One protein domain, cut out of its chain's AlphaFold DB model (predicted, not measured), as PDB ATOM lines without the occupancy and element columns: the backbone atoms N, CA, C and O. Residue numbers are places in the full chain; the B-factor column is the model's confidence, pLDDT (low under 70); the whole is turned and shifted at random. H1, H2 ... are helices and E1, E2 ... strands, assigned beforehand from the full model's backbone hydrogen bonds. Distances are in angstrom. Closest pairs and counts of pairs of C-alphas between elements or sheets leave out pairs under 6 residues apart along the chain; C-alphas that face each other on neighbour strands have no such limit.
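What this domain is: This is residues 287 to 405 of the 419 residues of an uncharacterized protein of Candidatus Peregrinibacteria bacterium GW2011_GWF2_33_10 (UniProt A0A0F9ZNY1). With little regular structure, the chain winds in stacked turns, a solenoid with E1 and E2 at one end, E3, E4 and E5 side by side toward the other, and H1 packing on E5 there. The 119 printed residues hold five strands, then one helix; the class is mixed, under half in named elements. Both sheets, E3 E4 E5 and E1 E2, are parallel. It is compact, radius of gyration of the C-alphas 15.3 A, spanning 46 by 32 by 18 A.

Where its parts are: Find C-alpha 353 at (168.601, 189.645, 128.644), where E3, residues 353 to 357, begins. E4 is residues 366 to 370, E5 379 to 382, E1 294 to 297, E2 306 to 309. H1, residues 389 to 403, runs 21.4 A to C-alpha 403 at (164.459, 169.725, 143.906).

How they stand to each other: Look for N 369 and O 355 of E4 and E3, 3.1 A, and N 380 and O 368 of E5 and E4, 3.0 A, within hydrogen-bond range. H1 is on one face of this sheet, two layers, helix over strands, at a height over the sheet of 8.7 A; its closest C-alphas to E5 are Tyr 392 and Tyr 380, 5.9 A. In H1, 9 of 11 O i to N i+4 pairs are within range. In E1 and E2, N 309 and O 297 are 2.8 A apart.

The domain as a whole: The printed part has no cut. The E2 to E3 link is long, 43 residues. Residues 287 to 342, among others, are under pLDDT 70.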
ATOM      1  N   ILE A 287     195.490 192.190 127.549       63.94
ATOM      2  CA  ILE A 287     194.747 193.049 128.484       63.94
ATOM      3  C   ILE A 287     195.093 194.528 128.294       63.94
ATOM      4  O   ILE A 287     196.250 194.928 128.437       63.94
ATOM      5  N   SER A 288     194.081 195.378 128.109       55.97
ATOM      6  CA  SER A 288     194.232 196.835 128.260       55.97
ATOM      7  C   SER A 288     193.167 197.451 129.172       55.97
ATOM      8  O   SER A 288     192.035 196.966 129.247       55.97
ATOM      9  N   PHE A 289     193.533 198.550 129.837       58.25
ATOM     10  CA  PHE A 289     192.668 199.388 130.677       58.25
ATOM     11  C   PHE A 289     191.919 198.641 131.800       58.25
ATOM     12  O   PHE A 289     190.760 198.944 132.072       58.25
ATOM     13  N   SER A 290     192.542 197.646 132.439       61.25
ATOM     14  CA  SER A 290     191.863 196.753 133.397       61.25
ATOM     15  C   SER A 290     192.461 196.770 134.807       61.25
ATOM     16  O   SER A 290     193.667 196.974 134.976       61.25
ATOM     17  N   LYS A 291     191.621 196.503 135.820       58.44
ATOM     18  CA  LYS A 291     192.008 196.488 137.235       58.44
ATOM     19  C   LYS A 291     191.518 195.226 137.960       58.44
ATOM     20  O   LYS A 291     190.389 194.799 137.747       58.44
ATOM     21  N   ASN A 292     192.367 194.651 138.820       61.41
ATOM     22  CA  ASN A 292     192.051 193.533 139.725       61.41
ATOM     23  C   ASN A 292     191.421 192.303 139.012       61.41
ATOM     24  O   ASN A 292     190.256 191.957 139.220       61.41
ATOM     25  N   LEU A 293     192.200 191.623 138.159       62.59
ATOM     26  CA  LEU A 293     191.771 190.442 137.382       62.59
ATOM     27  C   LEU A 293     192.614 189.191 137.676       62.59
ATOM     28  O   LEU A 293     193.841 189.262 137.765       62.59
ATOM     29  N   THR A 294     191.970 188.018 137.727       56.06
ATOM     30  CA  THR A 294     192.651 186.721 137.923       56.06
ATOM     31  C   THR A 294     192.454 185.787 136.716       56.06
ATOM     32  O   THR A 294     191.325 185.598 136.267       56.06
ATOM     33  N   ASN A 295     193.553 185.223 136.196       48.22
ATOM     34  CA  ASN A 295     193.668 184.242 135.099       48.22
ATOM     35  C   ASN A 295     192.796 184.542 133.857       48.22
ATOM     36  O   ASN A 295     191.732 183.946 133.674       48.22
ATOM     37  N   CYS A 296     193.251 185.461 132.999       54.94
ATOM     38  CA  CYS A 296     192.479 186.016 131.883       54.94
ATOM     39  C   CYS A 296     193.127 185.885 130.493       54.94
ATOM     40  O   CYS A 296     194.340 185.874 130.357       54.94
ATOM     41  N   PHE A 297     192.272 185.901 129.472       53.03
ATOM     42  CA  PHE A 297     192.527 186.210 128.055       53.03
ATOM     43  C   PHE A 297     191.188 186.746 127.506       53.03
ATOM     44  O   PHE A 297     190.158 186.197 127.894       53.03
ATOM     45  N   ASP A 298     191.022 187.781 126.682       50.53
ATOM     46  CA  ASP A 298     191.920 188.819 126.150       50.53
ATOM     47  C   ASP A 298     191.315 190.210 126.520       50.53
ATOM     48  O   ASP A 298     190.795 190.964 125.695       50.53
ATOM     49  N   CYS A 299     191.166 190.470 127.824       46.72
ATOM     50  CA  CYS A 299     190.086 191.319 128.361       46.72
ATOM     51  C   CYS A 299     190.216 192.846 128.155       46.72
ATOM     52  O   CYS A 299     191.301 193.424 128.155       46.72
ATOM     53  N   ASN A 300     189.057 193.515 128.076       45.62
ATOM     54  CA  ASN A 300     188.909 194.976 128.000       45.62
ATOM     55  C   ASN A 300     188.098 195.536 129.204       45.62
ATOM     56  O   ASN A 300     187.231 194.848 129.750       45.62
ATOM     57  N   TYR A 301     188.402 196.782 129.600       38.06
ATOM     58  CA  TYR A 301     187.968 197.561 130.787       38.06
ATOM     59  C   TYR A 301     187.038 196.856 131.805       38.06
ATOM     60  O   TYR A 301     185.817 196.930 131.702       38.06
ATOM     61  N   SER A 302     187.590 196.171 132.812       51.38
ATOM     62  CA  SER A 302     186.783 195.390 133.773       51.38
ATOM     63  C   SER A 302     187.193 195.565 135.244       51.38
ATOM     64  O   SER A 302     188.379 195.709 135.524       51.38
ATOM     65  N   GLU A 303     186.208 195.493 136.156       48.78
ATOM     66  CA  GLU A 303     186.346 195.486 137.634       48.78
ATOM     67  C   GLU A 303     185.155 194.713 138.274       48.78
ATOM     68  O   GLU A 303     184.064 195.264 138.387       48.78
ATOM     69  N   GLU A 304     185.223 193.453 138.714       52.47
ATOM     70  CA  GLU A 304     186.353 192.517 138.846       52.47
ATOM     71  C   GLU A 304     185.867 191.080 138.530       52.47
ATOM     72  O   GLU A 304     184.744 190.707 138.893       52.47
ATOM     73  N   CYS A 305     186.673 190.292 137.801       54.00
ATOM     74  CA  CYS A 305     186.290 189.004 137.186       54.00
ATOM     75  C   CYS A 305     187.393 187.928 137.363       54.00
ATOM     76  O   CYS A 305     188.580 188.262 137.364       54.00
ATOM     77  N   LYS A 306     187.023 186.638 137.494       50.97
ATOM     78  CA  LYS A 306     187.936 185.528 137.879       50.97
ATOM     79  C   LYS A 306     187.331 184.150 137.532       50.97
ATOM     80  O   LYS A 306     186.580 183.628 138.334       50.97
ATOM     81  N   ASN A 307     187.535 183.511 136.378       46.78
ATOM     82  CA  ASN A 307     188.653 183.550 135.427       46.78
ATOM     83  C   ASN A 307     188.099 183.506 133.979       46.78
ATOM     84  O   ASN A 307     187.184 182.733 133.691       46.78
ATOM     85  N   CYS A 308     188.579 184.362 133.072       52.62
ATOM     86  CA  CYS A 308     187.816 184.805 131.884       52.62
ATOM     87  C   CYS A 308     188.610 184.747 130.560       52.62
ATOM     88  O   CYS A 308     189.824 184.641 130.606       52.62
ATOM     89  N   THR A 309     188.088 184.929 129.337       54.03
ATOM     90  CA  THR A 309     186.764 184.770 128.670       54.03
ATOM     91  C   THR A 309     186.869 185.298 127.226       54.03
ATOM     92  O   THR A 309     186.241 184.788 126.312       54.03
ATOM     93  N   TRP A 310     187.615 186.378 127.045       48.94
ATOM     94  CA  TRP A 310     187.442 187.461 126.086       48.94
ATOM     95  C   TRP A 310     186.100 188.199 126.216       48.94
ATOM     96  O   TRP A 310     185.060 187.756 125.725       48.94
ATOM     97  N   LEU A 311     186.176 189.315 126.950       55.75
ATOM     98  CA  LEU A 311     185.125 190.268 127.328       55.75
ATOM     99  C   LEU A 311     185.511 191.675 126.884       55.75
ATOM    100  O   LEU A 311     186.707 191.976 126.807       55.75
ATOM    101  N   HIS A 312     184.526 192.564 126.735       52.75
ATOM    102  CA  HIS A 312     184.801 193.999 126.728       52.75
ATOM    103  C   HIS A 312     183.793 194.817 127.574       52.75
ATOM    104  O   HIS A 312     182.591 194.563 127.526       52.75
ATOM    105  N   GLU A 313     184.346 195.765 128.349       47.84
ATOM    106  CA  GLU A 313     183.724 196.753 129.263       47.84
ATOM    107  C   GLU A 313     182.737 196.172 130.297       47.84
ATOM    108  O   GLU A 313     181.526 196.222 130.101       47.84
ATOM    109  N   SER A 314     183.240 195.613 131.415       56.44
ATOM    110  CA  SER A 314     182.490 194.665 132.276       56.44
ATOM    111  C   SER A 314     182.553 194.880 133.799       56.44
ATOM    112  O   SER A 314     183.585 195.258 134.345       56.44
ATOM    113  N   LYS A 315     181.477 194.480 134.506       54.91
ATOM    114  CA  LYS A 315     181.405 194.168 135.961       54.91
ATOM    115  C   LYS A 315     180.433 192.972 136.167       54.91
ATOM    116  O   LYS A 315     179.794 192.550 135.211       54.91
ATOM    117  N   ASN A 316     180.273 192.345 137.339       54.69
ATOM    118  CA  ASN A 316     181.160 191.243 137.773       54.69
ATOM    119  C   ASN A 316     180.691 189.892 137.162       54.69
ATOM    120  O   ASN A 316     179.753 189.290 137.682       54.69
ATOM    121  N   CYS A 317     181.317 189.387 136.095       57.81
ATOM    122  CA  CYS A 317     180.941 188.114 135.440       57.81
ATOM    123  C   CYS A 317     182.007 187.019 135.664       57.81
ATOM    124  O   CYS A 317     183.187 187.331 135.807       57.81
ATOM    125  N   HIS A 318     181.616 185.740 135.719       58.81
ATOM    126  CA  HIS A 318     182.469 184.634 136.208       58.81
ATOM    127  C   HIS A 318     181.766 183.293 135.922       58.81
ATOM    128  O   HIS A 318     180.621 183.162 136.303       58.81
ATOM    129  N   ASP A 319     182.282 182.250 135.271       55.81
ATOM    130  CA  ASP A 319     183.389 182.111 134.316       55.81
ATOM    131  C   ASP A 319     182.814 182.036 132.878       55.81
ATOM    132  O   ASP A 319     181.883 181.254 132.651       55.81
ATOM    133  N   CYS A 320     183.358 182.772 131.896       60.06
ATOM    134  CA  CYS A 320     182.826 182.841 130.518       60.06
ATOM    135  C   CYS A 320     183.828 182.380 129.415       60.06
ATOM    136  O   CYS A 320     184.977 182.091 129.733       60.06
ATOM    137  N   TYR A 321     183.394 182.258 128.137       58.22
ATOM    138  CA  TYR A 321     184.234 182.290 126.897       58.22
ATOM    139  C   TYR A 321     183.374 182.231 125.604       58.22
ATOM    140  O   TYR A 321     182.961 181.134 125.243       58.22
ATOM    141  N   ALA A 322     183.014 183.282 124.850       55.78
ATOM    142  CA  ALA A 322     183.582 184.629 124.667       55.78
ATOM    143  C   ALA A 322     182.558 185.601 124.020       55.78
ATOM    144  O   ALA A 322     181.703 185.140 123.258       55.78
ATOM    145  N   TRP A 323     182.679 186.919 124.256       56.94
ATOM    146  CA  TRP A 323     181.874 187.997 123.639       56.94
ATOM    147  C   TRP A 323     182.471 189.403 123.895       56.94
ATOM    148  O   TRP A 323     182.948 189.661 124.992       56.94
ATOM    149  N   GLY A 324     182.398 190.346 122.940       55.31
ATOM    150  CA  GLY A 324     182.983 191.693 123.090       55.31
ATOM    151  C   GLY A 324     182.028 192.896 122.996       55.31
ATOM    152  O   GLY A 324     181.737 193.327 121.882       55.31
ATOM    153  N   GLN A 325     181.706 193.493 124.162       54.38
ATOM    154  CA  GLN A 325     180.982 194.761 124.465       54.38
ATOM    155  C   GLN A 325     179.455 194.617 124.651       54.38
ATOM    156  O   GLN A 325     178.788 194.245 123.683       54.38
ATOM    157  N   THR A 326     178.805 194.943 125.791       53.47
ATOM    158  CA  THR A 326     179.205 195.590 127.079       53.47
ATOM    159  C   THR A 326     178.588 194.883 128.300       53.47
ATOM    160  O   THR A 326     177.412 194.544 128.276       53.47
ATOM    161  N   GLY A 327     179.352 194.727 129.384       58.44
ATOM    162  CA  GLY A 327     179.084 193.856 130.532       58.44
ATOM    163  C   GLY A 327     177.956 194.214 131.520       58.44
ATOM    164  O   GLY A 327     177.239 195.205 131.415       58.44
ATOM    165  N   GLU A 328     177.771 193.293 132.470       59.72
ATOM    166  CA  GLU A 328     176.441 192.807 132.858       59.72
ATOM    167  C   GLU A 328     176.429 192.340 134.353       59.72
ATOM    168  O   GLU A 328     176.899 193.064 135.231       59.72
ATOM    169  N   LEU A 329     175.910 191.140 134.670       60.50
ATOM    170  CA  LEU A 329     176.300 190.283 135.818       60.50
ATOM    171  C   LEU A 329     175.690 188.874 135.641       60.50
ATOM    172  O   LEU A 329     174.467 188.729 135.692       60.50
ATOM    173  N   GLY A 330     176.510 187.834 135.446       67.00
ATOM    174  CA  GLY A 330     176.022 186.454 135.281       67.00
ATOM    175  C   GLY A 330     177.096 185.366 135.418       67.00
ATOM    176  O   GLY A 330     178.283 185.644 135.227       67.00
ATOM    177  N   TYR A 331     176.676 184.139 135.761       64.25
ATOM    178  CA  TYR A 331     177.546 183.024 136.187       64.25
ATOM    179  C   TYR A 331     176.973 181.638 135.862       64.25
ATOM    180  O   TYR A 331     175.855 181.348 136.246       64.25
ATOM    181  N   GLU A 332     177.677 180.670 135.278       63.81
ATOM    182  CA  GLU A 332     178.753 180.776 134.285       63.81
ATOM    183  C   GLU A 332     178.140 181.041 132.906       63.81
ATOM    184  O   GLU A 332     176.929 180.924 132.747       63.81
ATOM    185  N   ASN A 333     178.947 181.357 131.888       65.50
ATOM    186  CA  ASN A 333     178.468 181.463 130.503       65.50
ATOM    187  C   ASN A 333     179.582 181.076 129.498       65.50
ATOM    188  O   ASN A 333     180.625 180.594 129.880       65.50
ATOM    189  N   HIS A 334     179.390 181.269 128.198       68.31
ATOM    190  CA  HIS A 334     180.220 180.877 127.015       68.31
ATOM    191  C   HIS A 334     180.078 181.941 125.865       68.31
ATOM    192  O   HIS A 334     180.261 181.692 124.675       68.31
ATOM    193  N   LEU A 335     179.584 183.139 126.205       58.25
ATOM    194  CA  LEU A 335     178.297 183.527 125.621       58.25
ATOM    195  C   LEU A 335     177.802 184.942 125.973       58.25
ATOM    196  O   LEU A 335     178.327 185.526 126.914       58.25
ATOM    197  N   CYS A 336     176.649 185.278 125.367       66.69
ATOM    198  CA  CYS A 336     175.553 186.190 125.766       66.69
ATOM    199  C   CYS A 336     175.812 187.712 125.787       66.69
ATOM    200  O   CYS A 336     176.940 188.125 125.997       66.69
ATOM    201  N   GLY A 337     174.751 188.510 125.543       65.94
ATOM    202  CA  GLY A 337     174.725 189.993 125.484       65.94
ATOM    203  C   GLY A 337     173.285 190.561 125.334       65.94
ATOM    204  O   GLY A 337     172.346 189.790 125.126       65.94
ATOM    205  N   ASN A 338     172.962 191.867 125.383       67.44
ATOM    206  CA  ASN A 338     173.727 193.102 125.648       67.44
ATOM    207  C   ASN A 338     172.991 193.976 126.711       67.44
ATOM    208  O   ASN A 338     172.387 194.990 126.356       67.44
ATOM    209  N   ASN A 339     172.957 193.548 127.978       67.12
ATOM    210  CA  ASN A 339     172.910 194.330 129.242       67.12
ATOM    211  C   ASN A 339     172.069 193.632 130.374       67.12
ATOM    212  O   ASN A 339     170.960 194.064 130.679       67.12
ATOM    213  N   PHE A 340     172.614 192.582 131.016       67.12
ATOM    214  CA  PHE A 340     172.289 191.809 132.250       67.12
ATOM    215  C   PHE A 340     171.875 192.504 133.557       67.12
ATOM    216  O   PHE A 340     172.680 193.191 134.182       67.12
ATOM    217  N   TYR A 341     170.741 192.089 134.117       63.50
ATOM    218  CA  TYR A 341     170.643 191.684 135.530       63.50
ATOM    219  C   TYR A 341     169.735 190.442 135.635       63.50
ATOM    220  O   TYR A 341     168.679 190.444 135.035       63.50
ATOM    221  N   ASN A 342     169.986 189.342 136.343       69.75
ATOM    222  CA  ASN A 342     171.202 188.525 136.455       69.75
ATOM    223  C   ASN A 342     170.910 187.137 135.804       69.75
ATOM    224  O   ASN A 342     169.754 186.704 135.812       69.75
ATOM    225  N   VAL A 343     171.891 186.456 135.192       71.25
ATOM    226  CA  VAL A 343     171.667 185.228 134.380       71.25
ATOM    227  C   VAL A 343     172.719 184.137 134.621       71.25
ATOM    228  O   VAL A 343     173.886 184.432 134.866       71.25
ATOM    229  N   GLN A 344     172.298 182.865 134.577       71.94
ATOM    230  CA  GLN A 344     173.081 181.673 134.951       71.94
ATOM    231  C   GLN A 344     172.583 180.419 134.192       71.94
ATOM    232  O   GLN A 344     171.562 180.470 133.508       71.94
ATOM    233  N   PHE A 345     173.174 179.219 134.296       71.50
ATOM    234  CA  PHE A 345     174.586 178.934 133.983       71.50
ATOM    235  C   PHE A 345     174.807 178.774 132.452       71.50
ATOM    236  O   PHE A 345     175.869 178.338 132.008       71.50
ATOM    237  N   SER A 346     173.787 179.134 131.659       72.56
ATOM    238  CA  SER A 346     173.893 179.578 130.264       72.56
ATOM    239  C   SER A 346     174.373 178.602 129.172       72.56
ATOM    240  O   SER A 346     174.661 177.429 129.395       72.56
ATOM    241  N   ALA A 347     174.266 179.088 127.922       62.81
ATOM    242  CA  ALA A 347     174.003 178.267 126.738       62.81
ATOM    243  C   ALA A 347     174.114 178.900 125.315       62.81
ATOM    244  O   ALA A 347     174.978 178.485 124.555       62.81
ATOM    245  N   SER A 348     173.193 179.813 124.918       71.62
ATOM    246  CA  SER A 348     173.382 180.953 123.972       71.62
ATOM    247  C   SER A 348     172.219 181.941 124.019       71.62
ATOM    248  O   SER A 348     171.124 181.588 123.593       71.62
ATOM    249  N   CYS A 349     172.436 183.149 124.571       73.25
ATOM    250  CA  CYS A 349     171.353 184.071 124.949       73.25
ATOM    251  C   CYS A 349     171.577 185.531 124.483       73.25
ATOM    252  O   CYS A 349     172.490 186.182 124.983       73.25
ATOM    253  N   TRP A 350     170.756 186.022 123.538       73.56
ATOM    254  CA  TRP A 350     171.012 187.237 122.725       73.56
ATOM    255  C   TRP A 350     169.723 187.782 122.063       73.56
ATOM    256  O   TRP A 350     169.066 186.999 121.391       73.56
ATOM    257  N   ASN A 351     169.265 189.042 122.080       67.25
ATOM    258  CA  ASN A 351     169.574 190.260 122.847       67.25
ATOM    259  C   ASN A 351     168.231 190.987 123.153       67.25
ATOM    260  O   ASN A 351     167.308 190.938 122.345       67.25
ATOM    261  N   ASN A 352     168.019 191.737 124.230       69.00
ATOM    262  CA  ASN A 352     168.764 191.796 125.485       69.00
ATOM    263  C   ASN A 352     168.175 190.804 126.502       69.00
ATOM    264  O   ASN A 352     167.215 190.089 126.201       69.00
ATOM    265  N   VAL A 353     168.776 190.749 127.693       71.62
ATOM    266  CA  VAL A 353     168.601 189.645 128.644       71.62
ATOM    267  C   VAL A 353     168.448 190.136 130.094       71.62
ATOM    268  O   VAL A 353     169.018 191.156 130.467       71.62
ATOM    269  N   SER A 354     167.668 189.415 130.912       68.81
ATOM    270  CA  SER A 354     167.608 189.588 132.378       68.81
ATOM    271  C   SER A 354     166.883 188.436 133.107       68.81
ATOM    272  O   SER A 354     165.924 187.870 132.587       68.81
ATOM    273  N   ASN A 355     167.303 188.118 134.338       84.00
ATOM    274  CA  ASN A 355     166.675 187.186 135.295       84.00
ATOM    275  C   ASN A 355     166.381 185.764 134.756       84.00
ATOM    276  O   ASN A 355     165.221 185.350 134.676       84.00
ATOM    277  N   LEU A 356     167.416 184.993 134.395       76.44
ATOM    278  CA  LEU A 356     167.269 183.650 133.798       76.44
ATOM    279  C   LEU A 356     168.187 182.614 134.474       76.44
ATOM    280  O   LEU A 356     169.404 182.719 134.363       76.44
ATOM    281  N   LEU A 357     167.611 181.582 135.104       70.69
ATOM    282  CA  LEU A 357     168.311 180.406 135.662       70.69
ATOM    283  C   LEU A 357     167.652 179.135 135.075       70.69
ATOM    284  O   LEU A 357     166.449 178.949 135.226       70.69
ATOM    285  N   TYR A 358     168.301 178.209 134.361       69.56
ATOM    286  CA  TYR A 358     169.722 177.936 134.110       69.56
ATOM    287  C   TYR A 358     170.008 177.508 132.627       69.56
ATOM    288  O   TYR A 358     170.431 176.371 132.414       69.56
ATOM    289  N   CYS A 359     169.611 178.262 131.576       59.47
ATOM    290  CA  CYS A 359     169.104 177.588 130.343       59.47
ATOM    291  C   CYS A 359     169.431 178.115 128.919       59.47
ATOM    292  O   CYS A 359     170.080 179.139 128.727       59.47
ATOM    293  N   TYR A 360     168.966 177.332 127.921       66.62
ATOM    294  CA  TYR A 360     169.562 177.070 126.597       66.62
ATOM    295  C   TYR A 360     168.519 177.097 125.476       66.62
ATOM    296  O   TYR A 360     167.912 176.082 125.212       66.62
ATOM    297  N   PHE A 361     168.213 178.171 124.750       69.75
ATOM    298  CA  PHE A 361     169.130 178.941 123.900       69.75
ATOM    299  C   PHE A 361     168.404 180.258 123.516       69.75
ATOM    300  O   PHE A 361     167.843 180.389 122.428       69.75
ATOM    301  N   CYS A 362     168.199 181.145 124.494       65.44
ATOM    302  CA  CYS A 362     167.098 182.119 124.481       65.44
ATOM    303  C   CYS A 362     167.395 183.382 123.662       65.44
ATOM    304  O   CYS A 362     168.349 184.099 123.945       65.44
ATOM    305  N   ILE A 363     166.547 183.703 122.684       73.06
ATOM    306  CA  ILE A 363     166.875 184.692 121.659       73.06
ATOM    307  C   ILE A 363     165.825 185.807 121.590       73.06
ATOM    308  O   ILE A 363     164.638 185.543 121.536       73.06
ATOM    309  N   ASN A 364     166.283 187.056 121.560       79.50
ATOM    310  CA  ASN A 364     165.521 188.304 121.494       79.50
ATOM    311  C   ASN A 364     164.476 188.527 122.609       79.50
ATOM    312  O   ASN A 364     163.386 187.955 122.620       79.50
ATOM    313  N   ASN A 365     164.770 189.482 123.500       82.38
ATOM    314  CA  ASN A 365     163.839 190.029 124.501       82.38
ATOM    315  C   ASN A 365     163.143 188.968 125.380       82.38
ATOM    316  O   ASN A 365     161.914 188.962 125.515       82.38
ATOM    317  N   VAL A 366     163.935 188.081 125.988       87.94
ATOM    318  CA  VAL A 366     163.463 187.080 126.959       87.94
ATOM    319  C   VAL A 366     163.885 187.493 128.373       87.94
ATOM    320  O   VAL A 366     165.056 187.795 128.592       87.94
ATOM    321  N   SER A 367     162.951 187.497 129.332       90.88
ATOM    322  CA  SER A 367     163.259 187.781 130.746       90.88
ATOM    323  C   SER A 367     162.448 186.939 131.730       90.88
ATOM    324  O   SER A 367     161.405 186.392 131.376       90.88
ATOM    325  N   ASP A 368     162.912 186.857 132.978       90.75
ATOM    326  CA  ASP A 368     162.171 186.296 134.118       90.75
ATOM    327  C   ASP A 368     161.700 184.852 133.865       90.75
ATOM    328  O   ASP A 368     160.505 184.573 133.755       90.75
ATOM    329  N   CYS A 369     162.645 183.923 133.703       92.19
ATOM    330  CA  CYS A 369     162.347 182.515 133.413       92.19
ATOM    331  C   CYS A 369     163.146 181.545 134.290       92.19
ATOM    332  O   CYS A 369     164.261 181.831 134.731       92.19
ATOM    333  N   PHE A 370     162.578 180.353 134.464       92.69
ATOM    334  CA  PHE A 370     163.132 179.266 135.259       92.69
ATOM    335  C   PHE A 370     163.082 177.978 134.428       92.69
ATOM    336  O   PHE A 370     162.010 177.411 134.236       92.69
ATOM    337  N   GLY A 371     164.207 177.503 133.890       76.88
ATOM    338  CA  GLY A 371     164.213 176.220 133.165       76.88
ATOM    339  C   GLY A 371     163.778 176.223 131.683       76.88
ATOM    340  O   GLY A 371     163.013 175.336 131.324       76.88
ATOM    341  N   CYS A 372     164.170 177.168 130.806       69.75
ATOM    342  CA  CYS A 372     163.604 177.290 129.433       69.75
ATOM    343  C   CYS A 372     164.598 177.278 128.239       69.75
ATOM    344  O   CYS A 372     165.689 177.836 128.321       69.75
ATOM    345  N   ILE A 373     164.196 176.681 127.103       71.25
ATOM    346  CA  ILE A 373     165.063 176.288 125.972       71.25
ATOM    347  C   ILE A 373     164.375 176.466 124.604       71.25
ATOM    348  O   ILE A 373     163.482 175.702 124.290       71.25
ATOM    349  N   GLY A 374     164.820 177.288 123.654       77.31
ATOM    350  CA  GLY A 374     164.962 178.735 123.769       77.31
ATOM    351  C   GLY A 374     163.778 179.429 123.075       77.31
ATOM    352  O   GLY A 374     163.221 178.918 122.104       77.31
ATOM    353  N   LEU A 375     163.373 180.576 123.620       87.38
ATOM    354  CA  LEU A 375     162.149 181.311 123.274       87.38
ATOM    355  C   LEU A 375     162.464 182.610 122.512       87.38
ATOM    356  O   LEU A 375     163.627 182.997 122.459       87.38
ATOM    357  N   ASN A 376     161.427 183.279 121.985       87.38
ATOM    358  CA  ASN A 376     161.514 184.576 121.299       87.38
ATOM    359  C   ASN A 376     160.401 185.541 121.758       87.38
ATOM    360  O   ASN A 376     159.223 185.195 121.659       87.38
ATOM    361  N   HIS A 377     160.762 186.725 122.274       89.62
ATOM    362  CA  HIS A 377     159.856 187.732 122.860       89.62
ATOM    363  C   HIS A 377     158.887 187.176 123.938       89.62
ATOM    364  O   HIS A 377     157.662 187.305 123.826       89.62
ATOM    365  N   LYS A 378     159.413 186.539 124.997       92.56
ATOM    366  CA  LYS A 378     158.615 185.898 126.073       92.56
ATOM    367  C   LYS A 378     159.103 186.239 127.483       92.56
ATOM    368  O   LYS A 378     160.266 186.573 127.683       92.56
ATOM    369  N   LYS A 379     158.204 186.129 128.466       94.88
ATOM    370  CA  LYS A 379     158.483 186.357 129.897       94.88
ATOM    371  C   LYS A 379     157.724 185.372 130.779       94.88
ATOM    372  O   LYS A 379     156.692 184.871 130.330       94.88
ATOM    373  N   TYR A 380     158.181 185.143 132.011       95.50
ATOM    374  CA  TYR A 380     157.518 184.273 133.000       95.50
ATOM    375  C   TYR A 380     157.341 182.838 132.487       95.50
ATOM    376  O   TYR A 380     156.233 182.297 132.456       95.50
ATOM    377  N   CYS A 381     158.434 182.237 132.004       95.94
ATOM    378  CA  CYS A 381     158.404 180.922 131.360       95.94
ATOM    379  C   CYS A 381     159.110 179.826 132.166       95.94
ATOM    380  O   CYS A 381     160.138 180.058 132.804       95.94
ATOM    381  N   ILE A 382     158.568 178.608 132.073       95.88
ATOM    382  CA  ILE A 382     159.123 177.370 132.635       95.88
ATOM    383  C   ILE A 382     158.976 176.281 131.568       95.88
ATOM    384  O   ILE A 382     157.881 176.110 131.040       95.88
ATOM    385  N   LEU A 383     160.059 175.577 131.211       94.81
ATOM    386  CA  LEU A 383     160.058 174.491 130.210       94.81
ATOM    387  C   LEU A 383     159.287 174.848 128.918       94.81
ATOM    388  O   LEU A 383     158.379 174.134 128.496       94.81
ATOM    389  N   ASN A 384     159.625 175.996 128.319       94.19
ATOM    390  CA  ASN A 384     158.976 176.631 127.154       94.19
ATOM    391  C   ASN A 384     157.495 176.998 127.272       94.19
ATOM    392  O   ASN A 384     156.946 177.584 126.341       94.19
ATOM    393  N   LYS A 385     156.841 176.734 128.401       96.12
ATOM    394  CA  LYS A 385     155.491 177.223 128.648       96.12
ATOM    395  C   LYS A 385     155.539 178.609 129.291       96.12
ATOM    396  O   LYS A 385     156.273 178.824 130.254       96.12
ATOM    397  N   GLN A 386     154.732 179.528 128.768       96.44
ATOM    398  CA  GLN A 386     154.496 180.846 129.356       96.44
ATOM    399  C   GLN A 386     153.379 180.782 130.410       96.44
ATOM    400  O   GLN A 386     152.375 180.096 130.217       96.44
ATOM    401  N   TYR A 387     153.562 181.517 131.506       96.81
ATOM    402  CA  TYR A 387     152.627 181.642 132.626       96.81
ATOM    403  C   TYR A 387     152.309 183.120 132.889       96.81
ATOM    404  O   TYR A 387     153.027 184.013 132.431       96.81
ATOM    405  N   SER A 388     151.257 183.410 133.660       97.25
ATOM    406  CA  SER A 388     151.122 184.741 134.259       97.25
ATOM    407  C   SER A 388     152.187 184.956 135.341       97.25
ATOM    408  O   SER A 388     152.662 184.001 135.963       97.25
ATOM    409  N   LYS A 389     152.527 186.222 135.624       96.06
ATOM    410  CA  LYS A 389     153.481 186.589 136.686       96.06
ATOM    411  C   LYS A 389     153.150 185.905 138.024       96.06
ATOM    412  O   LYS A 389     154.023 185.305 138.640       96.06
ATOM    413  N   LYS A 390     151.874 185.938 138.429       96.00
ATOM    414  CA  LYS A 390     151.395 185.359 139.694       96.00
ATOM    415  C   LYS A 390     151.566 183.838 139.747       96.00
ATOM    416  O   LYS A 390     151.972 183.311 140.776       96.00
ATOM    417  N   GLU A 391     151.261 183.128 138.662       96.69
ATOM    418  CA  GLU A 391     151.465 181.674 138.596       96.69
ATOM    419  C   GLU A 391     152.952 181.321 138.642       96.69
ATOM    420  O   GLU A 391     153.342 180.414 139.373       96.69
ATOM    421  N   TYR A 392     153.786 182.063 137.910       96.50
ATOM    422  CA  TYR A 392     155.236 181.887 137.886       96.50
ATOM    423  C   TYR A 392     155.861 182.081 139.279       96.50
ATOM    424  O   TYR A 392     156.540 181.184 139.781       96.50
ATOM    425  N   GLU A 393     155.558 183.200 139.947       94.88
ATOM    426  CA  GLU A 393     156.059 183.521 141.294       94.88
ATOM    427  C   GLU A 393     155.599 182.518 142.366       94.88
ATOM    428  O   GLU A 393     156.281 182.346 143.373       94.88
ATOM    429  N   GLN A 394     154.483 181.810 142.145       95.12
ATOM    430  CA  GLN A 394     153.990 180.752 143.035       95.12
ATOM    431  C   GLN A 394     154.512 179.349 142.691       95.12
ATOM    432  O   GLN A 394     154.610 178.497 143.580       95.12
ATOM    433  N   LEU A 395     154.800 179.071 141.418       95.88
ATOM    434  CA  LEU A 395     155.216 177.751 140.943       95.88
ATOM    435  C   LEU A 395     156.720 177.528 141.125       95.88
ATOM    436  O   LEU A 395     157.110 176.464 141.607       95.88
ATOM    437  N   VAL A 396     157.559 178.524 140.822       95.25
ATOM    438  CA  VAL A 396     159.022 178.397 140.944       95.25
ATOM    439  C   VAL A 396     159.469 178.008 142.367       95.25
ATOM    440  O   VAL A 396     160.192 177.019 142.488       95.25
ATOM    441  N   PRO A 397     158.983 178.643 143.459       94.00
ATOM    442  CA  PRO A 397     159.213 178.172 144.829       94.00
ATOM    443  C   PRO A 397     158.936 176.682 145.052       94.00
ATOM    444  O   PRO A 397     159.746 175.992 145.666       94.00
ATOM    445  N   LYS A 398     157.814 176.164 144.533       94.69
ATOM    446  CA  LYS A 398     157.421 174.757 144.709       94.69
ATOM    447  C   LYS A 398     158.382 173.815 143.991       94.69
ATOM    448  O   LYS A 398     158.719 172.770 144.539       94.69
ATOM    449  N   ILE A 399     158.844 174.194 142.798       93.25
ATOM    450  CA  ILE A 399     159.842 173.419 142.052       93.25
ATOM    451  C   ILE A 399     161.178 173.415 142.806       93.25
ATOM    452  O   ILE A 399     161.755 172.349 143.006       93.25
ATOM    453  N   ILE A 400     161.638 174.572 143.301       90.50
ATOM    454  CA  ILE A 400     162.905 174.670 144.042       90.50
ATOM    455  C   ILE A 400     162.875 173.824 145.325       90.50
ATOM    456  O   ILE A 400     163.853 173.142 145.621       90.50
ATOM    457  N   GLU A 401     161.776 173.822 146.085       88.94
ATOM    458  CA  GLU A 401     161.669 172.959 147.271       88.94
ATOM    459  C   GLU A 401     161.571 171.464 146.896       88.94
ATOM    460  O   GLU A 401     162.200 170.633 147.553       88.94
ATOM    461  N   ALA A 402     160.885 171.102 145.801       88.38
ATOM    462  CA  ALA A 402     160.848 169.720 145.310       88.38
ATOM    463  C   ALA A 402     162.243 169.199 144.904       88.38
ATOM    464  O   ALA A 402     162.592 168.058 145.219       88.38
ATOM    465  N   MET A 403     163.073 170.047 144.283       84.62
ATOM    466  CA  MET A 403     164.459 169.725 143.906       84.62
ATOM    467  C   MET A 403     165.380 169.446 145.109       84.62
ATOM    468  O   MET A 403     166.374 168.743 144.948       84.62
ATOM    469  N   LYS A 404     165.058 169.938 146.315       80.69
ATOM    470  CA  LYS A 404     165.821 169.630 147.543       80.69
ATOM    471  C   LYS A 404     165.497 168.256 148.135       80.69
ATOM    472  O   LYS A 404     166.212 167.793 149.023       80.69
ATOM    473  N   SER A 405     164.409 167.619 147.705       65.44
ATOM    474  CA  SER A 405     163.980 166.331 148.257       65.44
ATOM    475  C   SER A 405     164.897 165.175 147.811       65.44
ATOM    476  O   SER A 405     165.444 165.211 146.706       65.44
TER     477      SER A 405